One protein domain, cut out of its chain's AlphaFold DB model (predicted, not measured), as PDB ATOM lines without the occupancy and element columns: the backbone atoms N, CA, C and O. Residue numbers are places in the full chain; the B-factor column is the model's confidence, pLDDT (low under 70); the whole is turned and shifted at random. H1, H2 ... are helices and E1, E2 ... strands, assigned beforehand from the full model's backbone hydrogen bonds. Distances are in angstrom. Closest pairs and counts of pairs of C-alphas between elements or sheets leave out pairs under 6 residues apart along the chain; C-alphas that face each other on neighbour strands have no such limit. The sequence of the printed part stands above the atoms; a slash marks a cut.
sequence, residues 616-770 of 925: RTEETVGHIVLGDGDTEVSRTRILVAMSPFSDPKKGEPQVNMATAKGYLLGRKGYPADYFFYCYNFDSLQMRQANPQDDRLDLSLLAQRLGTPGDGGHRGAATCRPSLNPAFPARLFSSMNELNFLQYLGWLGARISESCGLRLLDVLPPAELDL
ATOM      1  N   ARG A 616      58.904 -38.757 -31.212       84.69
ATOM      2  CA  ARG A 616      57.919 -37.727 -31.588       84.69
ATOM      3  C   ARG A 616      56.954 -37.390 -30.441       84.69
ATOM      4  O   ARG A 616      56.340 -36.332 -30.468       84.69
ATOM      5  N   THR A 617      56.832 -38.242 -29.412       85.06
ATOM      6  CA  THR A 617      56.067 -37.909 -28.188       85.06
ATOM      7  C   THR A 617      56.621 -36.669 -27.473       85.06
ATOM      8  O   THR A 617      55.857 -35.931 -26.853       85.06
ATOM      9  N   GLU A 618      57.921 -36.378 -27.607       81.94
ATOM     10  CA  GLU A 618      58.555 -35.178 -27.037       81.94
ATOM     11  C   GLU A 618      58.145 -33.882 -27.764       81.94
ATOM     12  O   GLU A 618      58.387 -32.789 -27.255       81.94
ATOM     13  N   GLU A 619      57.495 -33.965 -28.933       78.06
ATOM     14  CA  GLU A 619      56.975 -32.786 -29.645       78.06
ATOM     15  C   GLU A 619      55.750 -32.177 -28.949       78.06
ATOM     16  O   GLU A 619      55.433 -31.015 -29.184       78.06
ATOM     17  N   THR A 620      55.053 -32.947 -28.104       85.62
ATOM     18  CA  THR A 620      53.795 -32.555 -27.441       85.62
ATOM     19  C   THR A 620      53.734 -33.116 -26.022       85.62
ATOM     20  O   THR A 620      52.904 -33.960 -25.685       85.62
ATOM     21  N   VAL A 621      54.646 -32.632 -25.179       89.31
ATOM     22  CA  VAL A 621      54.771 -33.015 -23.770       89.31
ATOM     23  C   VAL A 621      54.838 -31.775 -22.873       89.31
ATOM     24  O   VAL A 621      55.415 -30.753 -23.246       89.31
ATOM     25  N   GLY A 622      54.240 -31.852 -21.685       89.44
ATOM     26  CA  GLY A 622      54.253 -30.781 -20.693       89.44
ATOM     27  C   GLY A 622      53.897 -31.268 -19.291       89.44
ATOM     28  O   GLY A 622      53.398 -32.369 -19.104       89.44
ATOM     29  N   HIS A 623      54.172 -30.442 -18.294       91.38
ATOM     30  CA  HIS A 623      53.841 -30.627 -16.898       91.38
ATOM     31  C   HIS A 623      52.703 -29.709 -16.481       91.38
ATOM     32  O   HIS A 623      52.701 -28.521 -16.801       91.38
ATOM     33  N   ILE A 624      51.803 -30.261 -15.677       93.06
ATOM     34  CA  ILE A 624      50.897 -29.508 -14.816       93.06
ATOM     35  C   ILE A 624      51.460 -29.602 -13.399       93.06
ATOM     36  O   ILE A 624      51.739 -30.702 -12.909       93.06
ATOM     37  N   VAL A 625      51.653 -28.452 -12.755       90.75
ATOM     38  CA  VAL A 625      52.182 -28.367 -11.389       90.75
ATOM     39  C   VAL A 625      51.092 -27.845 -10.464       90.75
ATOM     40  O   VAL A 625      50.593 -26.734 -10.646       90.75
ATOM     41  N   LEU A 626      50.744 -28.650  -9.463       90.50
ATOM     42  CA  LEU A 626      49.721 -28.355  -8.459       90.50
ATOM     43  C   LEU A 626      50.359 -28.275  -7.066       90.50
ATOM     44  O   LEU A 626      51.388 -28.909  -6.828       90.50
ATOM     45  N   GLY A 627      49.759 -27.531  -6.139       87.38
ATOM     46  CA  GLY A 627      50.184 -27.544  -4.736       87.38
ATOM     47  C   GLY A 627      49.296 -26.728  -3.799       87.38
ATOM     48  O   GLY A 627      48.423 -25.982  -4.241       87.38
ATOM     49  N   ASP A 628      49.566 -26.855  -2.501       75.88
ATOM     50  CA  ASP A 628      48.787 -26.231  -1.415       75.88
ATOM     51  C   ASP A 628      49.287 -24.821  -1.017       75.88
ATOM     52  O   ASP A 628      48.740 -24.191  -0.114       75.88
ATOM     53  N   GLY A 629      50.349 -24.312  -1.661       63.91
ATOM     54  CA  GLY A 629      50.997 -23.032  -1.340       63.91
ATOM     55  C   GLY A 629      52.434 -22.906  -1.881       63.91
ATOM     56  O   GLY A 629      52.868 -23.714  -2.699       63.91
ATOM     57  N   ASP A 630      53.183 -21.895  -1.417       52.41
ATOM     58  CA  ASP A 630      54.515 -21.518  -1.945       52.41
ATOM     59  C   ASP A 630      55.681 -22.446  -1.532       52.41
ATOM     60  O   ASP A 630      56.803 -22.288  -2.019       52.41
ATOM     61  N   THR A 631      55.465 -23.434  -0.659       53.56
ATOM     62  CA  THR A 631      56.530 -24.359  -0.231       53.56
ATOM     63  C   THR A 631      56.758 -25.483  -1.243       53.56
ATOM     64  O   THR A 631      55.825 -26.172  -1.646       53.56
ATOM     65  N   GLU A 632      58.017 -25.733  -1.609       52.53
ATOM     66  CA  GLU A 632      58.418 -26.744  -2.607       52.53
ATOM     67  C   GLU A 632      58.066 -28.199  -2.228       52.53
ATOM     68  O   GLU A 632      58.004 -29.064  -3.099       52.53
ATOM     69  N   VAL A 633      57.811 -28.461  -0.941       54.59
ATOM     70  CA  VAL A 633      57.665 -29.802  -0.347       54.59
ATOM     71  C   VAL A 633      56.293 -30.452  -0.622       54.59
ATOM     72  O   VAL A 633      56.166 -31.660  -0.464       54.59
ATOM     73  N   SER A 634      55.278 -29.706  -1.087       64.56
ATOM     74  CA  SER A 634      53.911 -30.224  -1.320       64.56
ATOM     75  C   SER A 634      53.437 -30.164  -2.779       64.56
ATOM     76  O   SER A 634      52.237 -30.131  -3.046       64.56
ATOM     77  N   ARG A 635      54.341 -30.170  -3.767       84.69
ATOM     78  CA  ARG A 635      53.939 -30.102  -5.187       84.69
ATOM     79  C   ARG A 635      53.554 -31.474  -5.749       84.69
ATOM     80  O   ARG A 635      54.261 -32.444  -5.506       84.69
ATOM     81  N   THR A 636      52.460 -31.545  -6.503       89.81
ATOM     82  CA  THR A 636      52.110 -32.687  -7.367       89.81
ATOM     83  C   THR A 636      52.500 -32.342  -8.796       89.81
ATOM     84  O   THR A 636      52.105 -31.290  -9.312       89.81
ATOM     85  N   ARG A 637      53.268 -33.215  -9.453       92.12
ATOM     86  CA  ARG A 637      53.674 -33.049 -10.855       92.12
ATOM     87  C   ARG A 637      52.976 -34.072 -11.732       92.12
ATOM     88  O   ARG A 637      53.198 -35.272 -11.602       92.12
ATOM     89  N   ILE A 638      52.191 -33.587 -12.682       95.56
ATOM     90  CA  ILE A 638      51.535 -34.430 -13.679       95.56
ATOM     91  C   ILE A 638      52.260 -34.219 -15.001       95.56
ATOM     92  O   ILE A 638      52.248 -33.108 -15.526       95.56
ATOM     93  N   LEU A 639      52.913 -35.253 -15.528       95.44
ATOM     94  CA  LEU A 639      53.457 -35.223 -16.884       95.44
ATOM     95  C   LEU A 639      52.350 -35.622 -17.858       95.44
ATOM     96  O   LEU A 639      51.776 -36.701 -17.736       95.44
ATOM     97  N   VAL A 640      52.070 -34.765 -18.827       95.38
ATOM     98  CA  VAL A 640      51.059 -34.974 -19.857       95.38
ATOM     99  C   VAL A 640      51.736 -35.033 -21.218       95.38
ATOM    100  O   VAL A 640      52.497 -34.133 -21.570       95.38
ATOM    101  N   ALA A 641      51.452 -36.073 -21.997       93.25
ATOM    102  CA  ALA A 641      51.930 -36.205 -23.370       93.25
ATOM    103  C   ALA A 641      50.778 -36.512 -24.330       93.25
ATOM    104  O   ALA A 641      49.793 -37.146 -23.949       93.25
ATOM    105  N   MET A 642      50.904 -36.076 -25.580       91.19
ATOM    106  CA  MET A 642      49.983 -36.436 -26.654       91.19
ATOM    107  C   MET A 642      50.582 -37.548 -27.521       91.19
ATOM    108  O   MET A 642      51.790 -37.607 -27.757       91.19
ATOM    109  N   SER A 643      49.726 -38.451 -27.993       89.00
ATOM    110  CA  SER A 643      50.106 -39.496 -28.930       89.00
ATOM    111  C   SER A 643      50.545 -38.857 -30.247       89.00
ATOM    112  O   SER A 643      49.790 -38.064 -30.820       89.00
ATOM    113  N   PRO A 644      51.761 -39.157 -30.735       86.50
ATOM    114  CA  PRO A 644      52.229 -38.608 -31.990       86.50
ATOM    115  C   PRO A 644      51.410 -39.182 -33.142       86.50
ATOM    116  O   PRO A 644      50.886 -40.296 -33.078       86.50
ATOM    117  N   PHE A 645      51.348 -38.432 -34.238       81.56
ATOM    118  CA  PHE A 645      50.805 -38.971 -35.473       81.56
ATOM    119  C   PHE A 645      51.685 -40.131 -35.967       81.56
ATOM    120  O   PHE A 645      52.877 -39.945 -36.235       81.56
ATOM    121  N   SER A 646      51.069 -41.302 -36.114       78.94
ATOM    122  CA  SER A 646      51.658 -42.482 -36.745       78.94
ATOM    123  C   SER A 646      51.024 -42.674 -38.115       78.94
ATOM    124  O   SER A 646      49.804 -42.812 -38.205       78.94
ATOM    125  N   ASP A 647      51.839 -42.662 -39.170       73.62
ATOM    126  CA  ASP A 647      51.408 -42.822 -40.560       73.62
ATOM    127  C   ASP A 647      51.116 -44.301 -40.898       73.62
ATOM    128  O   ASP A 647      52.054 -45.089 -41.089       73.62
ATOM    129  N   PRO A 648      49.837 -44.702 -41.045       66.38
ATOM    130  CA  PRO A 648      49.495 -46.088 -41.347       66.38
ATOM    131  C   PRO A 648      50.014 -46.531 -42.720       66.38
ATOM    132  O   PRO A 648      50.344 -47.703 -42.886       66.38
ATOM    133  N   LYS A 649      50.163 -45.608 -43.690       67.12
ATOM    134  CA  LYS A 649      50.667 -45.922 -45.043       67.12
ATOM    135  C   LYS A 649      52.133 -46.363 -45.021       67.12
ATOM    136  O   LYS A 649      52.579 -47.065 -45.924       67.12
ATOM    137  N   LYS A 650      52.882 -45.957 -43.993       74.88
ATOM    138  CA  LYS A 650      54.278 -46.356 -43.761       74.88
ATOM    139  C   LYS A 650      54.412 -47.542 -42.803       74.88
ATOM    140  O   LYS A 650      55.533 -47.936 -42.498       74.88
ATOM    141  N   GLY A 651      53.294 -48.083 -42.312       72.38
ATOM    142  CA  GLY A 651      53.291 -49.101 -41.263       72.38
ATOM    143  C   GLY A 651      53.769 -48.576 -39.907       72.38
ATOM    144  O   GLY A 651      54.199 -49.369 -39.072       72.38
ATOM    145  N   GLU A 652      53.730 -47.256 -39.675       81.81
ATOM    146  CA  GLU A 652      54.200 -46.686 -38.413       81.81
ATOM    147  C   GLU A 652      53.296 -47.126 -37.251       81.81
ATOM    148  O   GLU A 652      52.069 -46.988 -37.321       81.81
ATOM    149  N   PRO A 653      53.879 -47.629 -36.151       78.12
ATOM    150  CA  PRO A 653      53.097 -48.087 -35.019       78.12
ATOM    151  C   PRO A 653      52.529 -46.919 -34.215       78.12
ATOM    152  O   PRO A 653      53.189 -45.896 -34.015       78.12
ATOM    153  N   GLN A 654      51.304 -47.079 -33.710       80.88
ATOM    154  CA  GLN A 654      50.722 -46.134 -32.761       80.88
ATOM    155  C   GLN A 654      51.411 -46.289 -31.404       80.88
ATOM    156  O   GLN A 654      51.487 -47.390 -30.858       80.88
ATOM    157  N   VAL A 655      51.894 -45.185 -30.839       83.81
ATOM    158  CA  VAL A 655      52.527 -45.202 -29.516       83.81
ATOM    159  C   VAL A 655      51.432 -45.270 -28.453       83.81
ATOM    160  O   VAL A 655      50.616 -44.351 -28.347       83.81
ATOM    161  N   ASN A 656      51.398 -46.348 -27.667       82.44
ATOM    162  CA  ASN A 656      50.449 -46.495 -26.564       82.44
ATOM    163  C   ASN A 656      50.959 -45.838 -25.265       82.44
ATOM    164  O   ASN A 656      52.133 -45.478 -25.155       82.44
ATOM    165  N   MET A 657      50.073 -45.693 -24.276       85.00
ATOM    166  CA  MET A 657      50.389 -45.054 -22.993       85.00
ATOM    167  C   MET A 657      51.529 -45.755 -22.238       85.00
ATOM    168  O   MET A 657      52.431 -45.075 -21.757       85.00
ATOM    169  N   ALA A 658      51.539 -47.092 -22.161       80.62
ATOM    170  CA  ALA A 658      52.568 -47.838 -21.427       80.62
ATOM    171  C   ALA A 658      53.966 -47.630 -22.034       80.62
ATOM    172  O   ALA A 658      54.939 -47.358 -21.326       80.62
ATOM    173  N   THR A 659      54.048 -47.680 -23.362       82.44
ATOM    174  CA  THR A 659      55.250 -47.393 -24.139       82.44
ATOM    175  C   THR A 659      55.711 -45.945 -23.948       82.44
ATOM    176  O   THR A 659      56.889 -45.716 -23.666       82.44
ATOM    177  N   ALA A 660      54.799 -44.971 -24.031       88.75
ATOM    178  CA  ALA A 660      55.120 -43.562 -23.799       88.75
ATOM    179  C   ALA A 660      55.601 -43.309 -22.359       88.75
ATOM    180  O   ALA A 660      56.614 -42.641 -22.169       88.75
ATOM    181  N   LYS A 661      54.942 -43.900 -21.351       89.25
ATOM    182  CA  LYS A 661      55.337 -43.834 -19.933       89.25
ATOM    183  C   LYS A 661      56.749 -44.388 -19.734       89.25
ATOM    184  O   LYS A 661      57.588 -43.722 -19.131       89.25
ATOM    185  N   GLY A 662      57.031 -45.580 -20.269       85.56
ATOM    186  CA  GLY A 662      58.350 -46.212 -20.178       85.56
ATOM    187  C   GLY A 662      59.455 -45.388 -20.845       85.56
ATOM    188  O   GLY A 662      60.574 -45.315 -20.340       85.56
ATOM    189  N   TYR A 663      59.139 -44.708 -21.946       87.88
ATOM    190  CA  TYR A 663      60.076 -43.814 -22.620       87.88
ATOM    191  C   TYR A 663      60.302 -42.501 -21.867       87.88
ATOM    192  O   TYR A 663      61.445 -42.166 -21.571       87.88
ATOM    193  N   LEU A 664      59.234 -41.779 -21.531       90.12
ATOM    194  CA  LEU A 664      59.310 -40.433 -20.958       90.12
ATOM    195  C   LEU A 664      59.730 -40.445 -19.482       90.12
ATOM    196  O   LEU A 664      60.600 -39.675 -19.085       90.12
ATOM    197  N   LEU A 665      59.163 -41.339 -18.667       89.69
ATOM    198  CA  LEU A 665      59.535 -41.450 -17.252       89.69
ATOM    199  C   LEU A 665      60.757 -42.346 -17.044       89.69
ATOM    200  O   LEU A 665      61.586 -42.058 -16.192       89.69
ATOM    201  N   GLY A 666      60.868 -43.437 -17.809       86.44
ATOM    202  CA  GLY A 666      61.949 -44.411 -17.650       86.44
ATOM    203  C   GLY A 666      63.227 -43.996 -18.372       86.44
ATOM    204  O   GLY A 666      64.239 -43.711 -17.740       86.44
ATOM    205  N   ARG A 667      63.197 -43.960 -19.711       85.56
ATOM    206  CA  ARG A 667      64.396 -43.685 -20.527       85.56
ATOM    207  C   ARG A 667      64.846 -42.225 -20.461       85.56
ATOM    208  O   ARG A 667      66.047 -41.979 -20.416       85.56
ATOM    209  N   LYS A 668      63.911 -41.274 -20.504       85.88
ATOM    210  CA  LYS A 668      64.196 -39.829 -20.441       85.88
ATOM    211  C   LYS A 668      64.284 -39.305 -19.009       85.88
ATOM    212  O   LYS A 668      64.920 -38.281 -18.789       85.88
ATOM    213  N   GLY A 669      63.698 -40.009 -18.040       87.19
ATOM    214  CA  GLY A 669      63.807 -39.651 -16.627       87.19
ATOM    215  C   GLY A 669      63.009 -38.407 -16.232       87.19
ATOM    216  O   GLY A 669      63.388 -37.732 -15.275       87.19
ATOM    217  N   TYR A 670      61.935 -38.060 -16.954       87.81
ATOM    218  CA  TYR A 670      61.124 -36.900 -16.587       87.81
ATOM    219  C   TYR A 670      60.407 -37.123 -15.244       87.81
ATOM    220  O   TYR A 670      59.716 -38.129 -15.084       87.81
ATOM    221  N   PRO A 671      60.543 -36.204 -14.268       88.62
ATOM    222  CA  PRO A 671      59.996 -36.401 -12.930       88.62
ATOM    223  C   PRO A 671      58.482 -36.169 -12.905       88.62
ATOM    224  O   PRO A 671      58.022 -35.070 -13.214       88.62
ATOM    225  N   ALA A 672      57.702 -37.161 -12.478       92.56
ATOM    226  CA  ALA A 672      56.250 -37.040 -12.367       92.56
ATOM    227  C   ALA A 672      55.673 -37.938 -11.267       92.56
ATOM    228  O   ALA A 672      56.108 -39.078 -11.106       92.56
ATOM    229  N   ASP A 673      54.651 -37.441 -10.575       93.56
ATOM    230  CA  ASP A 673      53.832 -38.220  -9.644       93.56
ATOM    231  C   ASP A 673      52.698 -38.944 -10.379       93.56
ATOM    232  O   ASP A 673      52.336 -40.074 -10.045       93.56
ATOM    233  N   TYR A 674      52.207 -38.335 -11.462       95.19
ATOM    234  CA  TYR A 674      51.178 -38.887 -12.340       95.19
ATOM    235  C   TYR A 674      51.556 -38.708 -13.812       95.19
ATOM    236  O   TYR A 674      52.201 -37.728 -14.190       95.19
ATOM    237  N   PHE A 675      51.135 -39.648 -14.657       96.19
ATOM    238  CA  PHE A 675      51.348 -39.617 -16.102       96.19
ATOM    239  C   PHE A 675      50.027 -39.692 -16.852       96.19
ATOM    240  O   PHE A 675      49.277 -40.662 -16.711       96.19
ATOM    241  N   PHE A 676      49.744 -38.661 -17.639       96.44
ATOM    242  CA  PHE A 676      48.534 -38.537 -18.435       96.44
ATOM    243  C   PHE A 676      48.898 -38.597 -19.922       96.44
ATOM    244  O   PHE A 676      49.856 -37.971 -20.375       96.44
ATOM    245  N   TYR A 677      48.129 -39.349 -20.699       95.19
ATOM    246  CA  TYR A 677      48.401 -39.596 -22.108       95.19
ATOM    247  C   TYR A 677      47.156 -39.354 -22.957       95.19
ATOM    248  O   TYR A 677      46.126 -40.001 -22.765       95.19
ATOM    249  N   CYS A 678      47.256 -38.411 -23.894       91.81
ATOM    250  CA  CYS A 678      46.158 -37.986 -24.755       91.81
ATOM    251  C   CYS A 678      46.291 -38.656 -26.124       91.81
ATOM    252  O   CYS A 678      47.225 -38.347 -26.859       91.81
ATOM    253  N   TYR A 679      45.369 -39.532 -26.520       82.31
ATOM    254  CA  TYR A 679      45.385 -40.079 -27.889       82.31
ATOM    255  C   TYR A 679      44.911 -39.056 -28.926       82.31
ATOM    256  O   TYR A 679      45.330 -39.073 -30.080       82.31
ATOM    257  N   ASN A 680      44.032 -38.165 -28.490       77.12
ATOM    258  CA  ASN A 680      43.513 -36.998 -29.183       77.12
ATOM    259  C   ASN A 680      42.888 -36.085 -28.108       77.12
ATOM    260  O   ASN A 680      43.142 -36.258 -26.916       77.12
ATOM    261  N   PHE A 681      42.065 -35.122 -28.512       76.44
ATOM    262  CA  PHE A 681      41.340 -34.248 -27.585       76.44
ATOM    263  C   PHE A 681      40.181 -34.939 -26.843       76.44
ATOM    264  O   PHE A 681      39.641 -34.388 -25.889       76.44
ATOM    265  N   ASP A 682      39.787 -36.128 -27.299       74.75
ATOM    266  CA  ASP A 682      38.625 -36.870 -26.821       74.75
ATOM    267  C   ASP A 682      38.993 -38.038 -25.897       74.75
ATOM    268  O   ASP A 682      38.134 -38.554 -25.209       74.75
ATOM    269  N   SER A 683      40.253 -38.469 -25.834       84.19
ATOM    270  CA  SER A 683      40.657 -39.637 -25.045       84.19
ATOM    271  C   SER A 683      41.890 -39.343 -24.204       84.19
ATOM    272  O   SER A 683      42.989 -39.148 -24.739       84.19
ATOM    273  N   LEU A 684      41.692 -39.339 -22.882       92.12
ATOM    274  CA  LEU A 684      42.715 -39.113 -21.866       92.12
ATOM    275  C   LEU A 684      42.859 -40.361 -20.990       92.12
ATOM    276  O   LEU A 684      41.939 -40.727 -20.260       92.12
ATOM    277  N   GLN A 685      44.030 -40.992 -21.033       91.44
ATOM    278  CA  GLN A 685      44.396 -42.078 -20.123       91.44
ATOM    279  C   GLN A 685      45.300 -41.555 -19.014       91.44
ATOM    280  O   GLN A 685      46.242 -40.812 -19.275       91.44
ATOM    281  N   MET A 686      45.047 -41.973 -17.781       94.12
ATOM    282  CA  MET A 686      45.757 -41.506 -16.595       94.12
ATOM    283  C   MET A 686      46.341 -42.691 -15.832       94.12
ATOM    284  O   MET A 686      45.696 -43.736 -15.685       94.12
ATOM    285  N   ARG A 687      47.570 -42.533 -15.343       91.31
ATOM    286  CA  ARG A 687      48.242 -43.499 -14.472       91.31
ATOM    287  C   ARG A 687      48.984 -42.796 -13.352       91.31
ATOM    288  O   ARG A 687      49.649 -41.785 -13.575       91.31
ATOM    289  N   GLN A 688      48.951 -43.395 -12.173       90.50
ATOM    290  CA  GLN A 688      49.871 -43.068 -11.098       90.50
ATOM    291  C   GLN A 688      51.288 -43.489 -11.523       90.50
ATOM    292  O   GLN A 688      51.516 -44.573 -12.082       90.50
ATOM    293  N   ALA A 689      52.242 -42.580 -11.346       89.19
ATOM    294  CA  ALA A 689      53.654 -42.810 -11.631       89.19
ATOM    295  C   ALA A 689      54.451 -43.001 -10.337       89.19
ATOM    296  O   ALA A 689      55.327 -43.863 -10.299       89.19
ATOM    297  N   ASN A 690      54.097 -42.262  -9.283       86.75
ATOM    298  CA  ASN A 690      54.658 -42.377  -7.945       86.75
ATOM    299  C   ASN A 690      53.646 -43.060  -7.001       86.75
ATOM    300  O   ASN A 690      52.672 -42.421  -6.606       86.75
ATOM    301  N   PRO A 691      53.861 -44.329  -6.602       79.06
ATOM    302  CA  PRO A 691      52.950 -45.048  -5.706       79.06
ATOM    303  C   PRO A 691      52.823 -44.429  -4.308       79.06
ATOM    304  O   PRO A 691      51.904 -44.781  -3.575       79.06
ATOM    305  N   GLN A 692      53.756 -43.553  -3.916       80.75
ATOM    306  CA  GLN A 692      53.731 -42.874  -2.619       80.75
ATOM    307  C   GLN A 692      52.844 -41.621  -2.619       80.75
ATOM    308  O   GLN A 692      52.531 -41.119  -1.545       80.75
ATOM    309  N   ASP A 693      52.463 -41.105  -3.793       80.62
ATOM    310  CA  ASP A 693      51.582 -39.941  -3.905       80.62
ATOM    311  C   ASP A 693      50.135 -40.395  -4.102       80.62
ATOM    312  O   ASP A 693      49.757 -40.850  -5.182       80.62
ATOM    313  N   ASP A 694      49.323 -40.291  -3.055       81.19
ATOM    314  CA  ASP A 694      47.940 -40.762  -3.031       81.19
ATOM    315  C   ASP A 694      46.909 -39.617  -3.062       81.19
ATOM    316  O   ASP A 694      45.712 -39.855  -2.870       81.19
ATOM    317  N   ARG A 695      47.370 -38.389  -3.346       84.94
ATOM    318  CA  ARG A 695      46.573 -37.151  -3.292       84.94
ATOM    319  C   ARG A 695      45.486 -37.070  -4.358       84.94
ATOM    320  O   ARG A 695      44.479 -36.401  -4.145       84.94
ATOM    321  N   LEU A 696      45.685 -37.720  -5.505       88.19
ATOM    322  CA  LEU A 696      44.680 -37.814  -6.562       88.19
ATOM    323  C   LEU A 696      44.096 -39.226  -6.613       88.19
ATOM    324  O   LEU A 696      44.815 -40.203  -6.827       88.19
ATOM    325  N   ASP A 697      42.774 -39.312  -6.498       86.75
ATOM    326  CA  ASP A 697      42.017 -40.477  -6.942       86.75
ATOM    327  C   ASP A 697      41.712 -40.313  -8.435       86.75
ATOM    328  O   ASP A 697      40.887 -39.482  -8.826       86.75
ATOM    329  N   LEU A 698      42.397 -41.086  -9.283       89.06
ATOM    330  CA  LEU A 698      42.245 -40.956 -10.731       89.06
ATOM    331  C   LEU A 698      40.866 -41.400 -11.225       89.06
ATOM    332  O   LEU A 698      40.412 -40.891 -12.250       89.06
ATOM    333  N   SER A 699      40.185 -42.301 -10.509       81.50
ATOM    334  CA  SER A 699      38.841 -42.755 -10.871       81.50
ATOM    335  C   SER A 699      37.819 -41.638 -10.677       81.50
ATOM    336  O   SER A 699      37.037 -41.340 -11.581       81.50
ATOM    337  N   LEU A 700      37.883 -40.941  -9.540       83.38
ATOM    338  CA  LEU A 700      37.026 -39.780  -9.277       83.38
ATOM    339  C   LEU A 700      37.405 -38.575 -10.144       83.38
ATOM    340  O   LEU A 700      36.530 -37.847 -10.618       83.38
ATOM    341  N   LEU A 701      38.699 -38.373 -10.399       88.75
ATOM    342  CA  LEU A 701      39.171 -37.304 -11.274       88.75
ATOM    343  C   LEU A 701      38.671 -37.489 -12.714       88.75
ATOM    344  O   LEU A 701      38.216 -36.525 -13.328       88.75
ATOM    345  N   ALA A 702      38.692 -38.717 -13.240       85.38
ATOM    346  CA  ALA A 702      38.182 -39.044 -14.574       85.38
ATOM    347  C   ALA A 702      36.728 -38.588 -14.764       85.38
ATOM    348  O   ALA A 702      36.411 -37.957 -15.773       85.38
ATOM    349  N   GLN A 703      35.881 -38.811 -13.755       78.88
ATOM    350  CA  GLN A 703      34.474 -38.400 -13.770       78.88
ATOM    351  C   GLN A 703      34.288 -36.881 -13.853       78.88
ATOM    352  O   GLN A 703      33.317 -36.394 -14.429       78.88
ATOM    353  N   ARG A 704      35.220 -36.120 -13.264       81.31
ATOM    354  CA  ARG A 704      35.215 -34.649 -13.270       81.31
ATOM    355  C   ARG A 704      35.791 -34.066 -14.555       81.31
ATOM    356  O   ARG A 704      35.348 -33.003 -14.986       81.31
ATOM    357  N   LEU A 705      36.782 -34.734 -15.142       83.88
ATOM    358  CA  LEU A 705      37.443 -34.292 -16.367       83.88
ATOM    359  C   LEU A 705      36.639 -34.616 -17.626       83.88
ATOM    360  O   LEU A 705      36.688 -33.823 -18.563       83.88
ATOM    361  N   GLY A 706      35.888 -35.718 -17.644       77.31
ATOM    362  CA  GLY A 706      34.966 -36.076 -18.723       77.31
ATOM    363  C   GLY A 706      33.511 -36.071 -18.257       77.31
ATOM    364  O   GLY A 706      32.926 -35.005 -18.060       77.31
ATOM    365  N   THR A 707      32.940 -37.262 -18.089       63.03
ATOM    366  CA  THR A 707      31.566 -37.503 -17.616       63.03
ATOM    367  C   THR A 707      31.561 -38.457 -16.418       63.03
ATOM    368  O   THR A 707      32.471 -39.269 -16.298       63.03
ATOM    369  N   PRO A 708      30.523 -38.477 -15.568       61.12
ATOM    370  CA  PRO A 708      30.403 -39.470 -14.493       61.12
ATOM    371  C   PRO A 708      30.412 -40.953 -14.907       61.12
ATOM    372  O   PRO A 708      30.596 -41.807 -14.044       61.12
ATOM    373  N   GLY A 709      30.246 -41.279 -16.196       58.97
ATOM    374  CA  GLY A 709      30.461 -42.637 -16.712       58.97
ATOM    375  C   GLY A 709      31.942 -43.016 -16.874       58.97
ATOM    376  O   GLY A 709      32.275 -44.201 -16.929       58.97
ATOM    377  N   ASP A 710      32.835 -42.026 -16.921       71.31
ATOM    378  CA  ASP A 710      34.283 -42.223 -16.979       71.31
ATOM    379  C   ASP A 710      34.841 -42.704 -15.628       71.31
ATOM    380  O   ASP A 710      34.196 -42.590 -14.586       71.31
ATOM    381  N   GLY A 711      36.043 -43.281 -15.618       73.88
ATOM    382  CA  GLY A 711      36.596 -43.849 -14.387       73.88
ATOM    383  C   GLY A 711      37.645 -44.929 -14.599       73.88
ATOM    384  O   GLY A 711      38.242 -45.067 -15.669       73.88
ATOM    385  N   GLY A 712      37.887 -45.678 -13.529       75.50
ATOM    386  CA  GLY A 712      38.799 -46.816 -13.475       75.50
ATOM    387  C   GLY A 712      39.150 -47.155 -12.027       75.50
ATOM    388  O   GLY A 712      38.307 -47.056 -11.135       75.50
ATOM    389  N   HIS A 713      40.412 -47.490 -11.794       73.56
ATOM    390  CA  HIS A 713      41.007 -47.677 -10.473       73.56
ATOM    391  C   HIS A 713      41.606 -46.369  -9.948       73.56
ATOM    392  O   HIS A 713      41.915 -45.456 -10.724       73.56
ATOM    393  N   ARG A 714      41.863 -46.295  -8.635       79.88
ATOM    394  CA  ARG A 714      42.470 -45.112  -7.999       79.88
ATOM    395  C   ARG A 714      43.804 -44.731  -8.650       79.88
ATOM    396  O   ARG A 714      44.081 -43.550  -8.841       79.88
ATOM    397  N   GLY A 715      44.601 -45.729  -9.038       81.56
ATOM    398  CA  GLY A 715      45.894 -45.555  -9.710       81.56
ATOM    399  C   GLY A 715      45.852 -45.555 -11.245       81.56
ATOM    400  O   GLY A 715      46.886 -45.323 -11.882       81.56
ATOM    401  N   ALA A 716      44.696 -45.802 -11.871       82.81
ATOM    402  CA  ALA A 716      44.580 -45.959 -13.320       82.81
ATOM    403  C   ALA A 716      43.155 -45.702 -13.827       82.81
ATOM    404  O   ALA A 716      42.262 -46.500 -13.573       82.81
ATOM    405  N   ALA A 717      42.945 -44.652 -14.619       83.00
ATOM    406  CA  ALA A 717      41.618 -44.318 -15.137       83.00
ATOM    407  C   ALA A 717      41.668 -43.778 -16.570       83.00
ATOM    408  O   ALA A 717      42.734 -43.413 -17.072       83.00
ATOM    409  N   THR A 718      40.512 -43.746 -17.230       82.62
ATOM    410  CA  THR A 718      40.340 -43.169 -18.571       82.62
ATOM    411  C   THR A 718      39.101 -42.282 -18.579       82.62
ATOM    412  O   THR A 718      38.098 -42.632 -17.961       82.62
ATOM    413  N   CYS A 719      39.158 -41.151 -19.282       79.88
ATOM    414  CA  CYS A 719      37.991 -40.297 -19.500       79.88
ATOM    415  C   CYS A 719      37.955 -39.691 -20.902       79.88
ATOM    416  O   CYS A 719      38.962 -39.718 -21.624       79.88
ATOM    417  N   ARG A 720      36.803 -39.101 -21.256       77.62
ATOM    418  CA  ARG A 720      36.628 -38.321 -22.486       77.62
ATOM    419  C   ARG A 720      36.473 -36.820 -22.207       77.62
ATOM    420  O   ARG A 720      35.349 -36.358 -22.006       77.62
ATOM    421  N   PRO A 721      37.564 -36.022 -22.221       82.00
ATOM    422  CA  PRO A 721      37.490 -34.590 -21.928       82.00
ATOM    423  C   PRO A 721      36.529 -33.818 -22.834       82.00
ATOM    424  O   PRO A 721      35.913 -32.858 -22.382       82.00
ATOM    425  N   SER A 722      36.371 -34.241 -24.094       70.94
ATOM    426  CA  SER A 722      35.520 -33.542 -25.065       70.94
ATOM    427  C   SER A 722      34.029 -33.554 -24.709       70.94
ATOM    428  O   SER A 722      33.288 -32.673 -25.144       70.94
ATOM    429  N   LEU A 723      33.607 -34.520 -23.887       64.88
ATOM    430  CA  LEU A 723      32.235 -34.650 -23.400       64.88
ATOM    431  C   LEU A 723      31.966 -33.797 -22.154       64.88
ATOM    432  O   LEU A 723      30.819 -33.690 -21.723       64.88
ATOM    433  N   ASN A 724      32.996 -33.169 -21.581       68.19
ATOM    434  CA  ASN A 724      32.819 -32.256 -20.465       68.19
ATOM    435  C   ASN A 724      32.046 -31.004 -20.931       68.19
ATOM    436  O   ASN A 724      32.480 -30.337 -21.872       68.19
ATOM    437  N   PRO A 725      30.952 -30.605 -20.257       60.84
ATOM    438  CA  PRO A 725      30.201 -29.385 -20.566       60.84
ATOM    439  C   PRO A 725      31.038 -28.101 -20.669       60.84
ATOM    440  O   PRO A 725      30.671 -27.172 -21.389       60.84
ATOM    441  N   ALA A 726      32.149 -28.040 -19.933       67.62
ATOM    442  CA  ALA A 726      33.076 -26.916 -19.917       67.62
ATOM    443  C   ALA A 726      34.238 -27.070 -20.919       67.62
ATOM    444  O   ALA A 726      35.188 -26.283 -20.866       67.62
ATOM    445  N   PHE A 727      34.203 -28.073 -21.803       71.31
ATOM    446  CA  PHE A 727      35.252 -28.321 -22.787       71.31
ATOM    447  C   PHE A 727      35.248 -27.263 -23.908       71.31
ATOM    448  O   PHE A 727      34.248 -27.102 -24.612       71.31
ATOM    449  N   PRO A 728      36.368 -26.556 -24.150       67.50
ATOM    450  CA  PRO A 728      36.476 -25.564 -25.217       67.50
ATOM    451  C   PRO A 728      36.642 -26.219 -26.598       67.50
ATOM    452  O   PRO A 728      37.717 -26.174 -27.198       67.50
ATOM    453  N   ALA A 729      35.570 -26.809 -27.137       63.91
ATOM    454  CA  ALA A 729      35.617 -27.595 -28.375       63.91
ATOM    455  C   ALA A 729      36.280 -26.851 -29.547       63.91
ATOM    456  O   ALA A 729      37.109 -27.426 -30.242       63.91
ATOM    457  N   ARG A 730      36.012 -25.551 -29.725       62.50
ATOM    458  CA  ARG A 730      36.650 -24.743 -30.783       62.50
ATOM    459  C   ARG A 730      38.167 -24.621 -30.660       62.50
ATOM    460  O   ARG A 730      38.838 -24.493 -31.676       62.50
ATOM    461  N   LEU A 731      38.699 -24.624 -29.439       65.69
ATOM    462  CA  LEU A 731      40.138 -24.492 -29.215       65.69
ATOM    463  C   LEU A 731      40.852 -25.837 -29.358       65.69
ATOM    464  O   LEU A 731      41.992 -25.871 -29.823       65.69
ATOM    465  N   PHE A 732      40.199 -26.933 -28.956       76.31
ATOM    466  CA  PHE A 732      40.867 -28.217 -28.732       76.31
ATOM    467  C   PHE A 732      40.401 -29.360 -29.641       76.31
ATOM    468  O   PHE A 732      41.087 -30.376 -29.682       76.31
ATOM    469  N   SER A 733      39.343 -29.204 -30.449       66.00
ATOM    470  CA  SER A 733      38.892 -30.224 -31.426       66.00
ATOM    471  C   SER A 733      39.940 -30.590 -32.487       66.00
ATOM    472  O   SER A 733      39.795 -31.564 -33.220       66.00
ATOM    473  N   SER A 734      41.023 -29.821 -32.584       70.69
ATOM    474  CA  SER A 734      42.202 -30.124 -33.397       70.69
ATOM    475  C   SER A 734      43.473 -29.841 -32.599       70.69
ATOM    476  O   SER A 734      44.256 -28.941 -32.919       70.69
ATOM    477  N   MET A 735      43.652 -30.585 -31.507       78.38
ATOM    478  CA  MET A 735      44.828 -30.474 -30.644       78.38
ATOM    479  C   MET A 735      46.126 -30.806 -31.402       78.38
ATOM    480  O   MET A 735      46.207 -31.785 -32.141       78.38
ATOM    481  N   ASN A 736      47.132 -29.951 -31.246       79.38
ATOM    482  CA  ASN A 736      48.450 -30.030 -31.867       79.38
ATOM    483  C   ASN A 736      49.479 -29.264 -31.008       79.38
ATOM    484  O   ASN A 736      49.134 -28.694 -29.974       79.38
ATOM    485  N   GLU A 737      50.740 -29.206 -31.440       77.50
ATOM    486  CA  GLU A 737      51.818 -28.522 -30.702       77.50
ATOM    487  C   GLU A 737      51.511 -27.059 -30.318       77.50
ATOM    488  O   GLU A 737      52.023 -26.579 -29.311       77.50
ATOM    489  N   LEU A 738      50.659 -26.352 -31.071       77.38
ATOM    490  CA  LEU A 738      50.380 -24.922 -30.881       77.38
ATOM    491  C   LEU A 738      49.377 -24.648 -29.760       77.38
ATOM    492  O   LEU A 738      49.464 -23.613 -29.102       77.38
ATOM    493  N   ASN A 739      48.404 -25.540 -29.566       77.44
ATOM    494  CA  ASN A 739      47.347 -25.384 -28.561       77.44
ATOM    495  C   ASN A 739      47.484 -26.367 -27.383       77.44
ATOM    496  O   ASN A 739      46.718 -26.268 -26.425       77.44
ATOM    497  N   PHE A 740      48.478 -27.261 -27.402       85.75
ATOM    498  CA  PHE A 740      48.672 -28.263 -26.354       85.75
ATOM    499  C   PHE A 740      48.869 -27.648 -24.959       85.75
ATOM    500  O   PHE A 740      48.205 -28.058 -24.015       85.75
ATOM    501  N   LEU A 741      49.694 -26.602 -24.811       81.94
ATOM    502  CA  LEU A 741      49.872 -25.942 -23.506       81.94
ATOM    503  C   LEU A 741      48.595 -25.248 -23.006       81.94
ATOM    504  O   LEU A 741      48.357 -25.228 -21.801       81.94
ATOM    505  N   GLN A 742      47.738 -24.720 -23.894       79.38
ATOM    506  CA  GLN A 742      46.445 -24.182 -23.445       79.38
ATOM    507  C   GLN A 742      45.497 -25.298 -23.007       79.38
ATOM    508  O   GLN A 742      44.770 -25.116 -22.032       79.38
ATOM    509  N   TYR A 743      45.537 -26.451 -23.680       87.00
ATOM    510  CA  TYR A 743      44.811 -27.637 -23.236       87.00
ATOM    511  C   TYR A 743      45.282 -28.084 -21.845       87.00
ATOM    512  O   TYR A 743      44.449 -28.314 -20.975       87.00
ATOM    513  N   LEU A 744      46.596 -28.097 -21.583       90.00
ATOM    514  CA  LEU A 744      47.131 -28.378 -20.245       90.00
ATOM    515  C   LEU A 744      46.706 -27.331 -19.203       90.00
ATOM    516  O   LEU A 744      46.442 -27.690 -18.061       90.00
ATOM    517  N   GLY A 745      46.596 -26.058 -19.593       84.75
ATOM    518  CA  GLY A 745      46.036 -24.991 -18.756       84.75
ATOM    519  C   GLY A 745      44.587 -25.254 -18.354       84.75
ATOM    520  O   GLY A 745      44.254 -25.195 -17.171       84.75
ATOM    521  N   TRP A 746      43.738 -25.598 -19.326       87.12
ATOM    522  CA  TRP A 746      42.352 -25.995 -19.067       87.12
ATOM    523  C   TRP A 746      42.287 -27.239 -18.176       87.12
ATOM    524  O   TRP A 746      41.583 -27.238 -17.166       87.12
ATOM    525  N   LEU A 747      43.076 -28.266 -18.499       90.94
ATOM    526  CA  LEU A 747      43.128 -29.517 -17.752       90.94
ATOM    527  C   LEU A 747      43.562 -29.268 -16.302       90.94
ATOM    528  O   LEU A 747      42.901 -29.718 -15.375       90.94
ATOM    529  N   GLY A 748      44.619 -28.480 -16.097       90.62
ATOM    530  CA  GLY A 748      45.120 -28.103 -14.778       90.62
ATOM    531  C   GLY A 748      44.103 -27.324 -13.948       90.62
ATOM    532  O   GLY A 748      43.979 -27.588 -12.754       90.62
ATOM    533  N   ALA A 749      43.337 -26.420 -14.566       85.25
ATOM    534  CA  ALA A 749      42.267 -25.689 -13.886       85.25
ATOM    535  C   ALA A 749      41.140 -26.630 -13.433       85.25
ATOM    536  O   ALA A 749      40.705 -26.566 -12.286       85.25
ATOM    537  N   ARG A 750      40.720 -27.566 -14.294       87.69
ATOM    538  CA  ARG A 750      39.711 -28.579 -13.941       87.69
ATOM    539  C   ARG A 750      40.189 -29.536 -12.848       87.69
ATOM    540  O   ARG A 750      39.421 -29.853 -11.944       87.69
ATOM    541  N   ILE A 751      41.454 -29.968 -12.892       91.69
ATOM    542  CA  ILE A 751      42.039 -30.797 -11.827       91.69
ATOM    543  C   ILE A 751      42.041 -30.014 -10.510       91.69
ATOM    544  O   ILE A 751      41.555 -30.525  -9.506       91.69
ATOM    545  N   SER A 752      42.510 -28.764 -10.537       87.75
ATOM    546  CA  SER A 752      42.562 -27.868  -9.375       87.75
ATOM    547  C   SER A 752      41.195 -27.718  -8.694       87.75
ATOM    548  O   SER A 752      41.085 -27.876  -7.480       87.75
ATOM    549  N   GLU A 753      40.135 -27.522  -9.480       83.50
ATOM    550  CA  GLU A 753      38.752 -27.457  -8.986       83.50
ATOM    551  C   GLU A 753      38.262 -28.777  -8.373       83.50
ATOM    552  O   GLU A 753      37.445 -28.763  -7.454       83.50
ATOM    553  N   SER A 754      38.746 -29.918  -8.867       81.75
ATOM    554  CA  SER A 754      38.282 -31.241  -8.434       81.75
ATOM    555  C   SER A 754      38.936 -31.757  -7.151       81.75
ATOM    556  O   SER A 754      38.284 -32.471  -6.391       81.75
ATOM    557  N   CYS A 755      40.208 -31.423  -6.912       82.38
ATOM    558  CA  CYS A 755      40.993 -31.964  -5.797       82.38
ATOM    559  C   CYS A 755      41.381 -30.918  -4.744       82.38
ATOM    560  O   CYS A 755      42.003 -31.267  -3.745       82.38
ATOM    561  N   GLY A 756      41.039 -29.643  -4.954       77.00
ATOM    562  CA  GLY A 756      41.338 -28.557  -4.018       77.00
ATOM    563  C   GLY A 756      42.794 -28.073  -4.027       77.00
ATOM    564  O   GLY A 756      43.109 -27.114  -3.326       77.00
ATOM    565  N   LEU A 757      43.677 -28.678  -4.833       86.31
ATOM    566  CA  LEU A 757      45.047 -28.193  -5.045       86.31
ATOM    567  C   LEU A 757      45.034 -26.957  -5.951       86.31
ATOM    568  O   LEU A 757      44.268 -26.913  -6.908       86.31
ATOM    569  N   ARG A 758      45.919 -25.974  -5.746       86.62
ATOM    570  CA  ARG A 758      46.024 -24.797  -6.630       86.62
ATOM    571  C   ARG A 758      46.868 -25.110  -7.866       86.62
ATOM    572  O   ARG A 758      47.976 -25.627  -7.736       86.62
ATOM    573  N   LEU A 759      46.399 -24.716  -9.054       87.62
ATOM    574  CA  LEU A 759      47.232 -24.680 -10.262       87.62
ATOM    575  C   LEU A 759      48.349 -23.640 -10.110       87.62
ATOM    576  O   LEU A 759      48.082 -22.438 -10.052       87.62
ATOM    577  N   LEU A 760      49.595 -24.115 -10.037       84.19
ATOM    578  CA  LEU A 760      50.779 -23.274  -9.876       84.19
ATOM    579  C   LEU A 760      51.386 -22.901 -11.228       84.19
ATOM    580  O   LEU A 760      51.688 -21.731 -11.449       84.19
ATOM    581  N   ASP A 761      51.567 -23.878 -12.121       81.19
ATOM    582  CA  ASP A 761      52.183 -23.640 -13.430       81.19
ATOM    583  C   ASP A 761      51.830 -24.726 -14.463       81.19
ATOM    584  O   ASP A 761      51.457 -25.851 -14.108       81.19
ATOM    585  N   VAL A 762      51.985 -24.383 -15.745       84.25
ATOM    586  CA  VAL A 762      51.862 -25.288 -16.898       84.25
ATOM    587  C   VAL A 762      53.031 -25.061 -17.844       84.25
ATOM    588  O   VAL A 762      53.137 -24.007 -18.471       84.25
ATOM    589  N   LEU A 763      53.909 -26.057 -17.952       80.25
ATOM    590  CA  LEU A 763      55.255 -25.885 -18.500       80.25
ATOM    591  C   LEU A 763      55.682 -27.045 -19.397       80.25
ATOM    592  O   LEU A 763      55.291 -28.169 -19.129       80.25
ATOM    593  N   PRO A 764      56.547 -26.854 -20.403       76.50
ATOM    594  CA  PRO A 764      57.278 -27.965 -21.010       76.50
ATOM    595  C   PRO A 764      58.234 -28.623 -19.983       76.50
ATOM    596  O   PRO A 764      58.559 -28.005 -18.962       76.50
ATOM    597  N   PRO A 765      58.724 -29.854 -20.230       74.44
ATOM    598  CA  PRO A 765      59.766 -30.475 -19.411       74.44
ATOM    599  C   PRO A 765      61.025 -29.603 -19.316       74.44
ATOM    600  O   PRO A 765      61.413 -28.944 -20.281       74.44
ATOM    601  N   ALA A 766      61.686 -29.609 -18.153       64.38
ATOM    602  CA  ALA A 766      62.812 -28.716 -17.848       64.38
ATOM    603  C   ALA A 766      63.989 -28.838 -18.842       64.38
ATOM    604  O   ALA A 766      64.636 -27.843 -19.186       64.38
ATOM    605  N   GLU A 767      64.228 -30.037 -19.376       67.69
ATOM    606  CA  GLU A 767      65.250 -30.299 -20.387       67.69
ATOM    607  C   GLU A 767      64.656 -31.079 -21.562       67.69
ATOM    608  O   GLU A 767      64.231 -32.225 -21.432       67.69
ATOM    609  N   LEU A 768      64.622 -30.433 -22.729       68.94
ATOM    610  CA  LEU A 768      64.408 -31.115 -23.998       68.94
ATOM    611  C   LEU A 768      65.776 -31.583 -24.495       68.94
ATOM    612  O   LEU A 768      66.719 -30.789 -24.560       68.94
ATOM    613  N   ASP A 769      65.874 -32.863 -24.834       69.69
ATOM    614  CA  ASP A 769      67.075 -33.483 -25.388       69.69
ATOM    615  C   ASP A 769      67.203 -33.102 -26.871       69.69
ATOM    616  O   ASP A 769      66.737 -33.798 -27.772       69.69
ATOM    617  N   LEU A 770      67.741 -31.905 -27.109       73.00
ATOM    618  CA  LEU A 770      67.904 -31.335 -28.444       73.00
ATOM    619  C   LEU A 770      69.275 -31.706 -29.015       73.00
ATOM    620  O   LEU A 770      70.305 -31.507 -28.364       73.00
TER     621      LEU A 770
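This is residues 616 to 770 of the 925 residues of an uncharacterized protein of Candidatus Lindowbacteria bacterium RIFCSPLOWO2_12_FULL_62_27 (UniProt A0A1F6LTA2). A twisted seven-stranded sheet is covered by H5 and H3 on one face and by H2 on the other, making three layers; residues 647 to 652 stick out as a loop. The short H4 lies outside the sheet, near one end of H5. The printed part has 155 residues, in the order H1 E1 E2 H2 E3 E4 H3 E5 E6 H4 H5 E7, of mixed class. The mixed sheet runs E5 E6 E4 E3 E2 E1 E7, with only E3 and E2 parallel. The whole is compact, with a radius of gyration of the C-alphas of 14.8 A and spans of 47 by 35 by 28 A.

H1, residues 616 to 620, begins at C-alpha 616 (57.919, -37.727, -31.588). E1, residues 621 to 627, is 20.3 A long, and E2, residues 636 to 642, 19.8 A. H2 is residues 657 to 667, 14.3 A; E3 674 to 678, 13.4 A; E4 684 to 688, 13.5 A; H3 698 to 705, 10.0 A. E5 is residues 711 to 713, E6 716 to 719 and H4 729 to 732. H5, residues 740 to 755, is 22.3 A long. E7, residues 758 to 763, 15.1 A, ends at C-alpha 763 (55.255, -25.885, -18.500).

E1 and E2 form an antiparallel hairpin, with N 624 and O 638 at 2.9 A. E7 is antiparallel to E1, with N 625 and O 761 at 2.9 A. E3 is parallel to E2, with N 676 and O 639 at 2.8 A; E2, H2, E3 form a strand-helix-strand unit, two parallel neighbour strands with a helix between, with a right-handed crossover. The hairpin E3 and E4 has N 677 and O 685 at 2.8 A, E6 and E4 have N 686 and O 717 at 2.8 A, and the hairpin E5 and E6 has N 713 and O 716 at 2.8 A. E4, H3, E5 form a split unit, with E6 between its strands and a right-handed crossover. H2 and H5 are on opposite faces, at heights over the sheet of 9.6 A and 7.9 A. H3 touches H5 at a steep tilt of 67 degrees, opposite ways; their closest C-alphas, of Leu 705 and Arg 750, are 6.6 A apart. H1 only grazes the sheet. H4 is close to but not clearly touching H5, the C-alphas of Phe 732 and Tyr 743 being 6.8 A apart. Every O i to N i+4 pair is within hydrogen-bond range in H2 and H5, against 3 of 4 in H3 and 0 of 1 in H1, where 2 of 2 O i to N i+3 pairs are; H4 is too short for an i+4 pair.

The C-alphas of Thr 631 and Lys 649, the two farthest apart, are 50.1 A apart. The printed part has no cut, and the link from E2 to H2 is long. The mean pLDDT of the printed part is 81.0, with residues 629 to 634 among those under 70.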